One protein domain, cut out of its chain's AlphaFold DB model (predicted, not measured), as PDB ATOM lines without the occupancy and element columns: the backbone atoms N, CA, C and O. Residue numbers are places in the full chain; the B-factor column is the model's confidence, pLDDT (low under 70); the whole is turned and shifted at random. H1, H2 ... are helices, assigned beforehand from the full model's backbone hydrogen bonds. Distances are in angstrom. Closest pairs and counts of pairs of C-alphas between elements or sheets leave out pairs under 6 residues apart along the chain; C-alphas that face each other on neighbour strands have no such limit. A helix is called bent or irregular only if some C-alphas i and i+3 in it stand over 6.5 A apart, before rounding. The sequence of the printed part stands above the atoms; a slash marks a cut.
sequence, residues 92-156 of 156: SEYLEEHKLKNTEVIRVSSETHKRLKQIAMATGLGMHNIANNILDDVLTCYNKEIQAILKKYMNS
ATOM      1  N   SER A  92     186.914 212.581 136.346       90.00
ATOM      2  CA  SER A  92     188.173 213.173 136.801       90.00
ATOM      3  C   SER A  92     189.339 212.976 135.831       90.00
ATOM      4  O   SER A  92     190.198 213.843 135.766       90.00
ATOM      5  N   GLU A  93     189.363 211.883 135.063       90.31
ATOM      6  CA  GLU A  93     190.437 211.581 134.104       90.31
ATOM      7  C   GLU A  93     190.468 212.603 132.954       90.31
ATOM      8  O   GLU A  93     191.525 212.974 132.456       90.31
ATOM      9  N   TYR A  94     189.315 213.179 132.593       91.25
ATOM     10  CA  TYR A  94     189.262 214.264 131.606       91.25
ATOM     11  C   TYR A  94     189.878 215.571 132.106       91.25
ATOM     12  O   TYR A  94     190.131 216.472 131.302       91.25
ATOM     13  N   LEU A  95     190.109 215.689 133.414       93.12
ATOM     14  CA  LEU A  95     190.653 216.874 134.063       93.12
ATOM     15  C   LEU A  95     192.157 216.739 134.359       93.12
ATOM     16  O   LEU A  95     192.704 217.494 135.160       93.12
ATOM     17  N   GLU A  96     192.846 215.804 133.710       89.75
ATOM     18  CA  GLU A  96     194.302 215.703 133.789       89.75
ATOM     19  C   GLU A  96     194.976 216.695 132.827       89.75
ATOM     20  O   GLU A  96     194.606 216.829 131.652       89.75
ATOM     21  N   GLU A  97     195.967 217.440 133.330       86.94
ATOM     22  CA  GLU A  97     196.733 218.380 132.512       86.94
ATOM     23  C   GLU A  97     197.791 217.630 131.693       86.94
ATOM     24  O   GLU A  97     198.722 217.033 132.233       86.94
ATOM     25  N   HIS A  98     197.705 217.742 130.367       85.25
ATOM     26  CA  HIS A  98     198.700 217.196 129.448       85.25
ATOM     27  C   HIS A  98     199.362 218.310 128.638       85.25
ATOM     28  O   HIS A  98     198.704 219.170 128.052       85.25
ATOM     29  N   LYS A  99     200.694 218.290 128.547       83.19
ATOM     30  CA  LYS A  99     201.414 219.190 127.637       83.19
ATOM     31  C   LYS A  99     201.281 218.664 126.211       83.19
ATOM     32  O   LYS A  99     202.072 217.827 125.779       83.19
ATOM     33  N   LEU A 100     200.283 219.162 125.483       83.69
ATOM     34  CA  LEU A 100     200.145 218.877 124.060       83.69
ATOM     35  C   LEU A 100     201.290 219.533 123.284       83.69
ATOM     36  O   LEU A 100     201.556 220.729 123.411       83.69
ATOM     37  N   LYS A 101     201.956 218.732 122.457       85.44
ATOM     38  CA  LYS A 101     202.889 219.192 121.425       85.44
ATOM     39  C   LYS A 101     202.179 219.042 120.083       85.44
ATOM     40  O   LYS A 101     201.345 218.155 119.948       85.44
ATOM     41  N   ASN A 102     202.508 219.891 119.109       89.00
ATOM     42  CA  ASN A 102     201.952 219.805 117.751       89.00
ATOM     43  C   ASN A 102     200.414 219.936 117.725       89.00
ATOM     44  O   ASN A 102     199.701 219.021 117.333       89.00
ATOM     45  N   THR A 103     199.901 221.086 118.164       90.00
ATOM     46  CA  THR A 103     198.458 221.355 118.217       90.00
ATOM     47  C   THR A 103     197.909 221.827 116.878       90.00
ATOM     48  O   THR A 103     198.497 222.704 116.242       90.00
ATOM     49  N   GLU A 104     196.723 221.349 116.522       93.06
ATOM     50  CA  GLU A 104     195.939 221.852 115.394       93.06
ATOM     51  C   GLU A 104     194.694 222.610 115.872       93.06
ATOM     52  O   GLU A 104     194.238 222.451 117.006       93.06
ATOM     53  N   VAL A 105     194.138 223.461 115.002       93.75
ATOM     54  CA  VAL A 105     192.942 224.257 115.306       93.75
ATOM     55  C   VAL A 105     191.732 223.660 114.603       93.75
ATOM     56  O   VAL A 105     191.646 223.665 113.377       93.75
ATOM     57  N   ILE A 106     190.753 223.225 115.394       95.25
ATOM     58  CA  ILE A 106     189.452 222.764 114.908       95.25
ATOM     59  C   ILE A 106     188.357 223.774 115.249       95.25
ATOM     60  O   ILE A 106     188.408 224.473 116.263       95.25
ATOM     61  N   ARG A 107     187.331 223.844 114.402       97.31
ATOM     62  CA  ARG A 107     186.114 224.602 114.706       97.31
ATOM     63  C   ARG A 107     185.147 223.704 115.466       97.31
ATOM     64  O   ARG A 107     184.926 222.563 115.076       97.31
ATOM     65  N   VAL A 108     184.538 224.247 116.511       97.38
ATOM     66  CA  VAL A 108     183.501 223.577 117.303       97.38
ATOM     67  C   VAL A 108     182.243 224.434 117.346       97.38
ATOM     68  O   VAL A 108     182.284 225.634 117.071       97.38
ATOM     69  N   SER A 109     181.113 223.823 117.697       98.31
ATOM     70  CA  SER A 109     179.868 224.567 117.890       98.31
ATOM     71  C   SER A 109     179.982 225.564 119.054       98.31
ATOM     72  O   SER A 109     180.730 225.339 120.013       98.31
ATOM     73  N   SER A 110     179.194 226.643 119.012       98.44
ATOM     74  CA  SER A 110     179.127 227.622 120.107       98.44
ATOM     75  C   SER A 110     178.717 226.987 121.439       98.44
ATOM     76  O   SER A 110     179.208 227.390 122.492       98.44
ATOM     77  N   GLU A 111     177.848 225.974 121.397       98.38
ATOM     78  CA  GLU A 111     177.393 225.245 122.583       98.38
ATOM     79  C   GLU A 111     178.525 224.406 123.189       98.38
ATOM     80  O   GLU A 111     178.807 224.513 124.383       98.38
ATOM     81  N   THR A 112     179.245 223.641 122.361       98.06
ATOM     82  CA  THR A 112     180.432 222.884 122.790       98.06
ATOM     83  C   THR A 112     181.465 223.813 123.421       98.06
ATOM     84  O   THR A 112     181.952 223.551 124.519       98.06
ATOM     85  N   HIS A 113     181.751 224.941 122.767       98.38
ATOM     86  CA  HIS A 113     182.675 225.942 123.288       98.38
ATOM     87  C   HIS A 113     182.221 226.489 124.650       98.38
ATOM     88  O   HIS A 113     183.030 226.601 125.570       98.38
ATOM     89  N   LYS A 114     180.933 226.827 124.804       98.50
ATOM     90  CA  LYS A 114     180.377 227.349 126.061       98.50
ATOM     91  C   LYS A 114     180.540 226.352 127.210       98.50
ATOM     92  O   LYS A 114     180.974 226.759 128.285       98.50
ATOM     93  N   ARG A 115     180.262 225.067 126.973       98.00
ATOM     94  CA  ARG A 115     180.435 224.001 127.975       98.00
ATOM     95  C   ARG A 115     181.896 223.805 128.360       98.00
ATOM     96  O   ARG A 115     182.217 223.831 129.543       98.00
ATOM     97  N   LEU A 116     182.789 223.693 127.376       97.56
ATOM     98  CA  LEU A 116     184.230 223.584 127.623       97.56
ATOM     99  C   LEU A 116     184.753 224.782 128.426       97.56
ATOM    100  O   LEU A 116     185.527 224.599 129.361       97.56
ATOM    101  N   LYS A 117     184.284 225.997 128.113       98.25
ATOM    102  CA  LYS A 117     184.636 227.210 128.860       98.25
ATOM    103  C   LYS A 117     184.165 227.157 130.313       98.25
ATOM    104  O   LYS A 117     184.920 227.548 131.194       98.25
ATOM    105  N   GLN A 118     182.945 226.686 130.576       98.19
ATOM    106  CA  GLN A 118     182.436 226.542 131.946       98.19
ATOM    107  C   GLN A 118     183.285 225.566 132.763       98.19
ATOM    108  O   GLN A 118     183.644 225.883 133.893       98.19
ATOM    109  N   ILE A 119     183.645 224.421 132.176       96.69
ATOM    110  CA  ILE A 119     184.494 223.427 132.840       96.69
ATOM    111  C   ILE A 119     185.877 224.028 133.107       96.69
ATOM    112  O   ILE A 119     186.326 224.009 134.244       96.69
ATOM    113  N   ALA A 120     186.501 224.649 132.104       96.88
ATOM    114  CA  ALA A 120     187.797 225.312 132.245       96.88
ATOM    115  C   ALA A 120     187.811 226.363 133.369       96.88
ATOM    116  O   ALA A 120     188.746 226.418 134.161       96.88
ATOM    117  N   MET A 121     186.755 227.177 133.473       97.88
ATOM    118  CA  MET A 121     186.627 228.164 134.549       97.88
ATOM    119  C   MET A 121     186.489 227.518 135.930       97.88
ATOM    120  O   MET A 121     187.012 228.059 136.897       97.88
ATOM    121  N   ALA A 122     185.784 226.391 136.028       96.38
ATOM    122  CA  ALA A 122     185.575 225.690 137.291       96.38
ATOM    123  C   ALA A 122     186.815 224.906 137.750       96.38
ATOM    124  O   ALA A 122     187.047 224.782 138.947       96.38
ATOM    125  N   THR A 123     187.602 224.372 136.812       95.19
ATOM    126  CA  THR A 123     188.723 223.466 137.110       95.19
ATOM    127  C   THR A 123     190.090 224.136 137.019       95.19
ATOM    128  O   THR A 123     191.073 223.571 137.484       95.19
ATOM    129  N   GLY A 124     190.176 225.321 136.409       94.88
ATOM    130  CA  GLY A 124     191.442 226.009 136.140       94.88
ATOM    131  C   GLY A 124     192.239 225.425 134.967       94.88
ATOM    132  O   GLY A 124     193.342 225.891 134.690       94.88
ATOM    133  N   LEU A 125     191.698 224.430 134.260       94.50
ATOM    134  CA  LEU A 125     192.373 223.779 133.139       94.50
ATOM    135  C   LEU A 125     192.120 224.499 131.820       94.50
ATOM    136  O   LEU A 125     191.072 225.105 131.592       94.50
ATOM    137  N   GLY A 126     193.067 224.363 130.894       94.62
ATOM    138  CA  GLY A 126     192.889 224.845 129.533       94.62
ATOM    139  C   GLY A 126     191.740 224.121 128.825       94.62
ATOM    140  O   GLY A 126     191.657 222.896 128.843       94.62
ATOM    141  N   MET A 127     190.888 224.868 128.111       95.94
ATOM    142  CA  MET A 127     189.816 224.278 127.288       95.94
ATOM    143  C   MET A 127     190.339 223.231 126.296       95.94
ATOM    144  O   MET A 127     189.649 222.257 126.012       95.94
ATOM    145  N   HIS A 128     191.552 223.437 125.777       94.06
ATOM    146  CA  HIS A 128     192.202 222.516 124.850       94.06
ATOM    147  C   HIS A 128     192.544 221.171 125.506       94.06
ATOM    148  O   HIS A 128     192.361 220.147 124.862       94.06
ATOM    149  N   ASN A 129     192.963 221.154 126.779       94.38
ATOM    150  CA  ASN A 129     193.206 219.914 127.519       94.38
ATOM    151  C   ASN A 129     191.924 219.104 127.667       94.38
ATOM    152  O   ASN A 129     191.876 217.947 127.265       94.38
ATOM    153  N   ILE A 130     190.866 219.747 128.164       95.50
ATOM    154  CA  ILE A 130     189.571 219.099 128.395       95.50
ATOM    155  C   ILE A 130     189.015 218.550 127.076       95.50
ATOM    156  O   ILE A 130     188.566 217.408 127.009       95.50
ATOM    157  N   ALA A 131     189.066 219.355 126.010       95.81
ATOM    158  CA  ALA A 131     188.604 218.939 124.692       95.81
ATOM    159  C   ALA A 131     189.409 217.752 124.155       95.81
ATOM    160  O   ALA A 131     188.809 216.794 123.675       95.81
ATOM    161  N   ASN A 132     190.740 217.800 124.254       94.62
ATOM    162  CA  ASN A 132     191.597 216.728 123.769       94.62
ATOM    163  C   ASN A 132     191.332 215.417 124.515       94.62
ATOM    164  O   ASN A 132     191.115 214.401 123.872       94.62
ATOM    165  N   ASN A 133     191.247 215.452 125.845       93.75
ATOM    166  CA  ASN A 133     191.024 214.251 126.654       93.75
ATOM    167  C   ASN A 133     189.683 213.571 126.312       93.75
ATOM    168  O   ASN A 133     189.604 212.347 126.221       93.75
ATOM    169  N   ILE A 134     188.627 214.363 126.082       94.62
ATOM    170  CA  ILE A 134     187.316 213.849 125.652       94.62
ATOM    171  C   ILE A 134     187.402 213.255 124.242       94.62
ATOM    172  O   ILE A 134     186.884 212.166 123.998       94.62
ATOM    173  N   LEU A 135     188.039 213.962 123.306       94.12
ATOM    174  CA  LEU A 135     188.181 213.496 121.928       94.12
ATOM    175  C   LEU A 135     189.005 212.209 121.853       94.12
ATOM    176  O   LEU A 135     188.588 211.281 121.165       94.12
ATOM    177  N   ASP A 136     190.107 212.119 122.594       92.44
ATOM    178  CA  ASP A 136     190.950 210.927 122.666       92.44
ATOM    179  C   ASP A 136     190.176 209.724 123.202       92.44
ATOM    180  O   ASP A 136     190.309 208.617 122.671       92.44
ATOM    181  N   ASP A 137     189.320 209.919 124.212       92.94
ATOM    182  CA  ASP A 137     188.478 208.832 124.704       92.94
ATOM    183  C   ASP A 137     187.461 208.367 123.662       92.94
ATOM    184  O   ASP A 137     187.368 207.172 123.384       92.94
ATOM    185  N   VAL A 138     186.754 209.299 123.021       93.38
ATOM    186  CA  VAL A 138     185.777 208.968 121.975       93.38
ATOM    187  C   VAL A 138     186.463 208.248 120.810       93.38
ATOM    188  O   VAL A 138     185.985 207.204 120.361       93.38
ATOM    189  N   LEU A 139     187.612 208.744 120.345       93.75
ATOM    190  CA  LEU A 139     188.385 208.111 119.274       93.75
ATOM    191  C   LEU A 139     188.861 206.709 119.668       93.75
ATOM    192  O   LEU A 139     188.789 205.785 118.856       93.75
ATOM    193  N   THR A 140     189.284 206.525 120.919       93.88
ATOM    194  CA  THR A 140     189.685 205.216 121.449       93.88
ATOM    195  C   THR A 140     188.500 204.251 121.495       93.88
ATOM    196  O   THR A 140     188.610 203.116 121.022       93.88
ATOM    197  N   CYS A 141     187.347 204.703 121.994       93.56
ATOM    198  CA  CYS A 141     186.130 203.902 122.118       93.56
ATOM    199  C   CYS A 141     185.619 203.392 120.769       93.56
ATOM    200  O   CYS A 141     185.229 202.228 120.650       93.56
ATOM    201  N   TYR A 142     185.669 204.240 119.740       95.12
ATOM    202  CA  TYR A 142     185.174 203.921 118.402       95.12
ATOM    203  C   TYR A 142     186.266 203.466 117.423       95.12
ATOM    204  O   TYR A 142     185.974 203.246 116.248       95.12
ATOM    205  N   ASN A 143     187.508 203.244 117.873       95.50
ATOM    206  CA  ASN A 143     188.641 202.937 116.992       95.50
ATOM    207  C   ASN A 143     188.361 201.765 116.029       95.50
ATOM    208  O   ASN A 143     188.659 201.852 114.842       95.50
ATOM    209  N   LYS A 144     187.728 200.677 116.493       95.88
ATOM    210  CA  LYS A 144     187.394 199.525 115.625       95.88
ATOM    211  C   LYS A 144     186.438 199.901 114.488       95.88
ATOM    212  O   LYS A 144     186.625 199.452 113.359       95.88
ATOM    213  N   GLU A 145     185.428 200.709 114.785       96.00
ATOM    214  CA  GLU A 145     184.415 201.152 113.822       96.00
ATOM    215  C   GLU A 145     185.014 202.162 112.837       96.00
ATOM    216  O   GLU A 145     184.843 202.016 111.627       96.00
ATOM    217  N   ILE A 146     185.819 203.105 113.339       95.56
ATOM    218  CA  ILE A 146     186.598 204.046 112.524       95.56
ATOM    219  C   ILE A 146     187.486 203.276 111.535       95.56
ATOM    220  O   ILE A 146     187.446 203.541 110.337       95.56
ATOM    221  N   GLN A 147     188.234 202.268 111.998       95.31
ATOM    222  CA  GLN A 147     189.099 201.449 111.141       95.31
ATOM    223  C   GLN A 147     188.318 200.657 110.084       95.31
ATOM    224  O   GLN A 147     188.778 200.518 108.950       95.31
ATOM    225  N   ALA A 148     187.136 200.138 110.425       96.06
ATOM    226  CA  ALA A 148     186.276 199.451 109.463       96.06
ATOM    227  C   ALA A 148     185.797 200.401 108.352       96.06
ATOM    228  O   ALA A 148     185.834 200.043 107.173       96.06
ATOM    229  N   ILE A 149     185.409 201.627 108.717       95.56
ATOM    230  CA  ILE A 149     185.009 202.672 107.771       95.56
ATOM    231  C   ILE A 149     186.192 203.070 106.882       95.56
ATOM    232  O   ILE A 149     186.063 203.048 105.660       95.56
ATOM    233  N   LEU A 150     187.358 203.365 107.462       95.38
ATOM    234  CA  LEU A 150     188.551 203.753 106.702       95.38
ATOM    235  C   LEU A 150     188.941 202.690 105.669       95.38
ATOM    236  O   LEU A 150     189.157 203.025 104.508       95.38
ATOM    237  N   LYS A 151     188.936 201.404 106.045       95.75
ATOM    238  CA  LYS A 151     189.191 200.298 105.105       95.75
ATOM    239  C   LYS A 151     188.186 200.262 103.959       95.75
ATOM    240  O   LYS A 151     188.576 200.004 102.828       95.75
ATOM    241  N   LYS A 152     186.904 200.511 104.231       95.88
ATOM    242  CA  LYS A 152     185.870 200.542 103.189       95.88
ATOM    243  C   LYS A 152     186.131 201.658 102.172       95.88
ATOM    244  O   LYS A 152     186.011 201.411 100.979       95.88
ATOM    245  N   TYR A 153     186.501 202.851 102.637       94.69
ATOM    246  CA  TYR A 153     186.761 204.001 101.765       94.69
ATOM    247  C   TYR A 153     188.122 203.951 101.063       94.69
ATOM    248  O   TYR A 153     188.243 204.503  99.979       94.69
ATOM    249  N   MET A 154     189.133 203.302 101.649       91.75
ATOM    250  CA  MET A 154     190.464 203.172 101.040       91.75
ATOM    251  C   MET A 154     190.593 201.994 100.068       91.75
ATOM    252  O   MET A 154     191.465 202.023  99.208       91.75
ATOM    253  N   ASN A 155     189.761 200.958 100.209       85.56
ATOM    254  CA  ASN A 155     189.742 199.803  99.302       85.56
ATOM    255  C   ASN A 155     188.660 199.908  98.205       85.56
ATOM    256  O   ASN A 155     188.422 198.919  97.511       85.56
ATOM    257  N   SER A 156     187.975 201.055  98.095       60.25
ATOM    258  CA  SER A 156     187.083 201.399  96.971       60.25
ATOM    259  C   SER A 156     187.839 202.246  95.955       60.25
ATOM    260  O   SER A 156     187.585 202.059  94.748       60.25
TER     261      SER A 156
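This is residues 92 to 156 of the 156 residues of the protein "DUF3408 domain-containing protein" of Phocaeicola vulgatus (UniProt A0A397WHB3). A small helical body has a long arm sticking out of one end: H1, H2 and the first part of H3 meet in the body, and residues 138 to 156, which hold the last four residues of H3 and the whole of H4, make the arm. H2 and H3 make a corner, the second half of H2 meeting the first residues of H3, while the short H1 packs on H3 and a wide loop without a named element, residues 96 to 109, swings out from H1 to the beginning of H2. The printed part has 65 residues with four named helices, in the order H1, H2, H3, H4, and no named strand; the class is all helix, and 45 residues are in the helices. The whole is loose, with a radius of gyration of the C-alphas of 14.6 A, and it is elongated, spanning 46 by 24 by 22 A, the arm making the length.

The printed part begins with H1, residues 92 to 95. After a long link of 14 residues comes H2, residues 110 to 123, and H1 and H2 are close but not clearly touching: their closest C-alphas, those of Leu 95 and Thr 123, are 7.5 A apart. A tight link of 3 residues leads from H2 to H3, residues 127 to 141. H2 and H3 touch, with the C-alphas of Ala 120 and Met 127 as the closest pair at 5.5 A. H2 touches H3 with residues 116 to 120 alone, and H3 touches H2 with residues 127 to 131 alone. The two helices run opposite ways at a steep tilt of 70 degrees, only just short of about perpendicular, and their centres are 13.9 A apart. H1 and H3 touch too, and H3 touches H1 with residues 129 to 134 alone. The closest C-alphas of H1 and H3 are those of Tyr 94 and Asn 133, 5.3 A apart, and the two centres are 10.0 A apart. A tight link of 1 residue, Tyr 142, joins H3 to H4, residues 143 to 154. H3 and H4 meet only through their link. H4 touches no helix; H1 and H4 are apart, and so are H2 and H4. In H2, H3 and H4 every pair of O of residue i and N of residue i+4 is within hydrogen-bond range, while H1 is too short for such a pair and has its one pair of O of residue i and N of residue i+3 within range.

H1, four residues from Ser 92 to Leu 95, begins with C-alpha 92 at (188.173, 213.173, 136.801). H2, 14 residues from Ser 110 to Thr 123, measures 20.0 A from first to last C-alpha. H3, from Met 127 to Cys 141, is the longest helix with 15 residues and measures 21.3 A; its C-alpha 127 is at (189.816, 224.278, 127.288). H4, 12 residues from Asn 143 to Met 154, measures 16.1 A and ends with C-alpha 154 at (190.464, 203.172, 101.040). No helix is bent or irregular.

The two C-alphas farthest apart, those of Ala 122 and Ser 156, are 47.1 A apart, and the first and last printed C-alphas, 92 and 156, are 41.5 A apart. Residues 106 to 111 stand free, and so do residues 138 to 156, of which 138 to 141 belong to H3 and 143 to 154 to H4. Without these stretches the body has 40 residues and spans 25 by 21 by 18 A, with a radius of gyration of 9.6 A. The link from H1 to H2 is long; those from H2 to H3 and from H3 to H4 are tight. The printed part has no cut, and it ends at residue 156, the chain's last residue. The mean pLDDT of the printed part is 93.6, and one printed residue, Ser 156, is under 70.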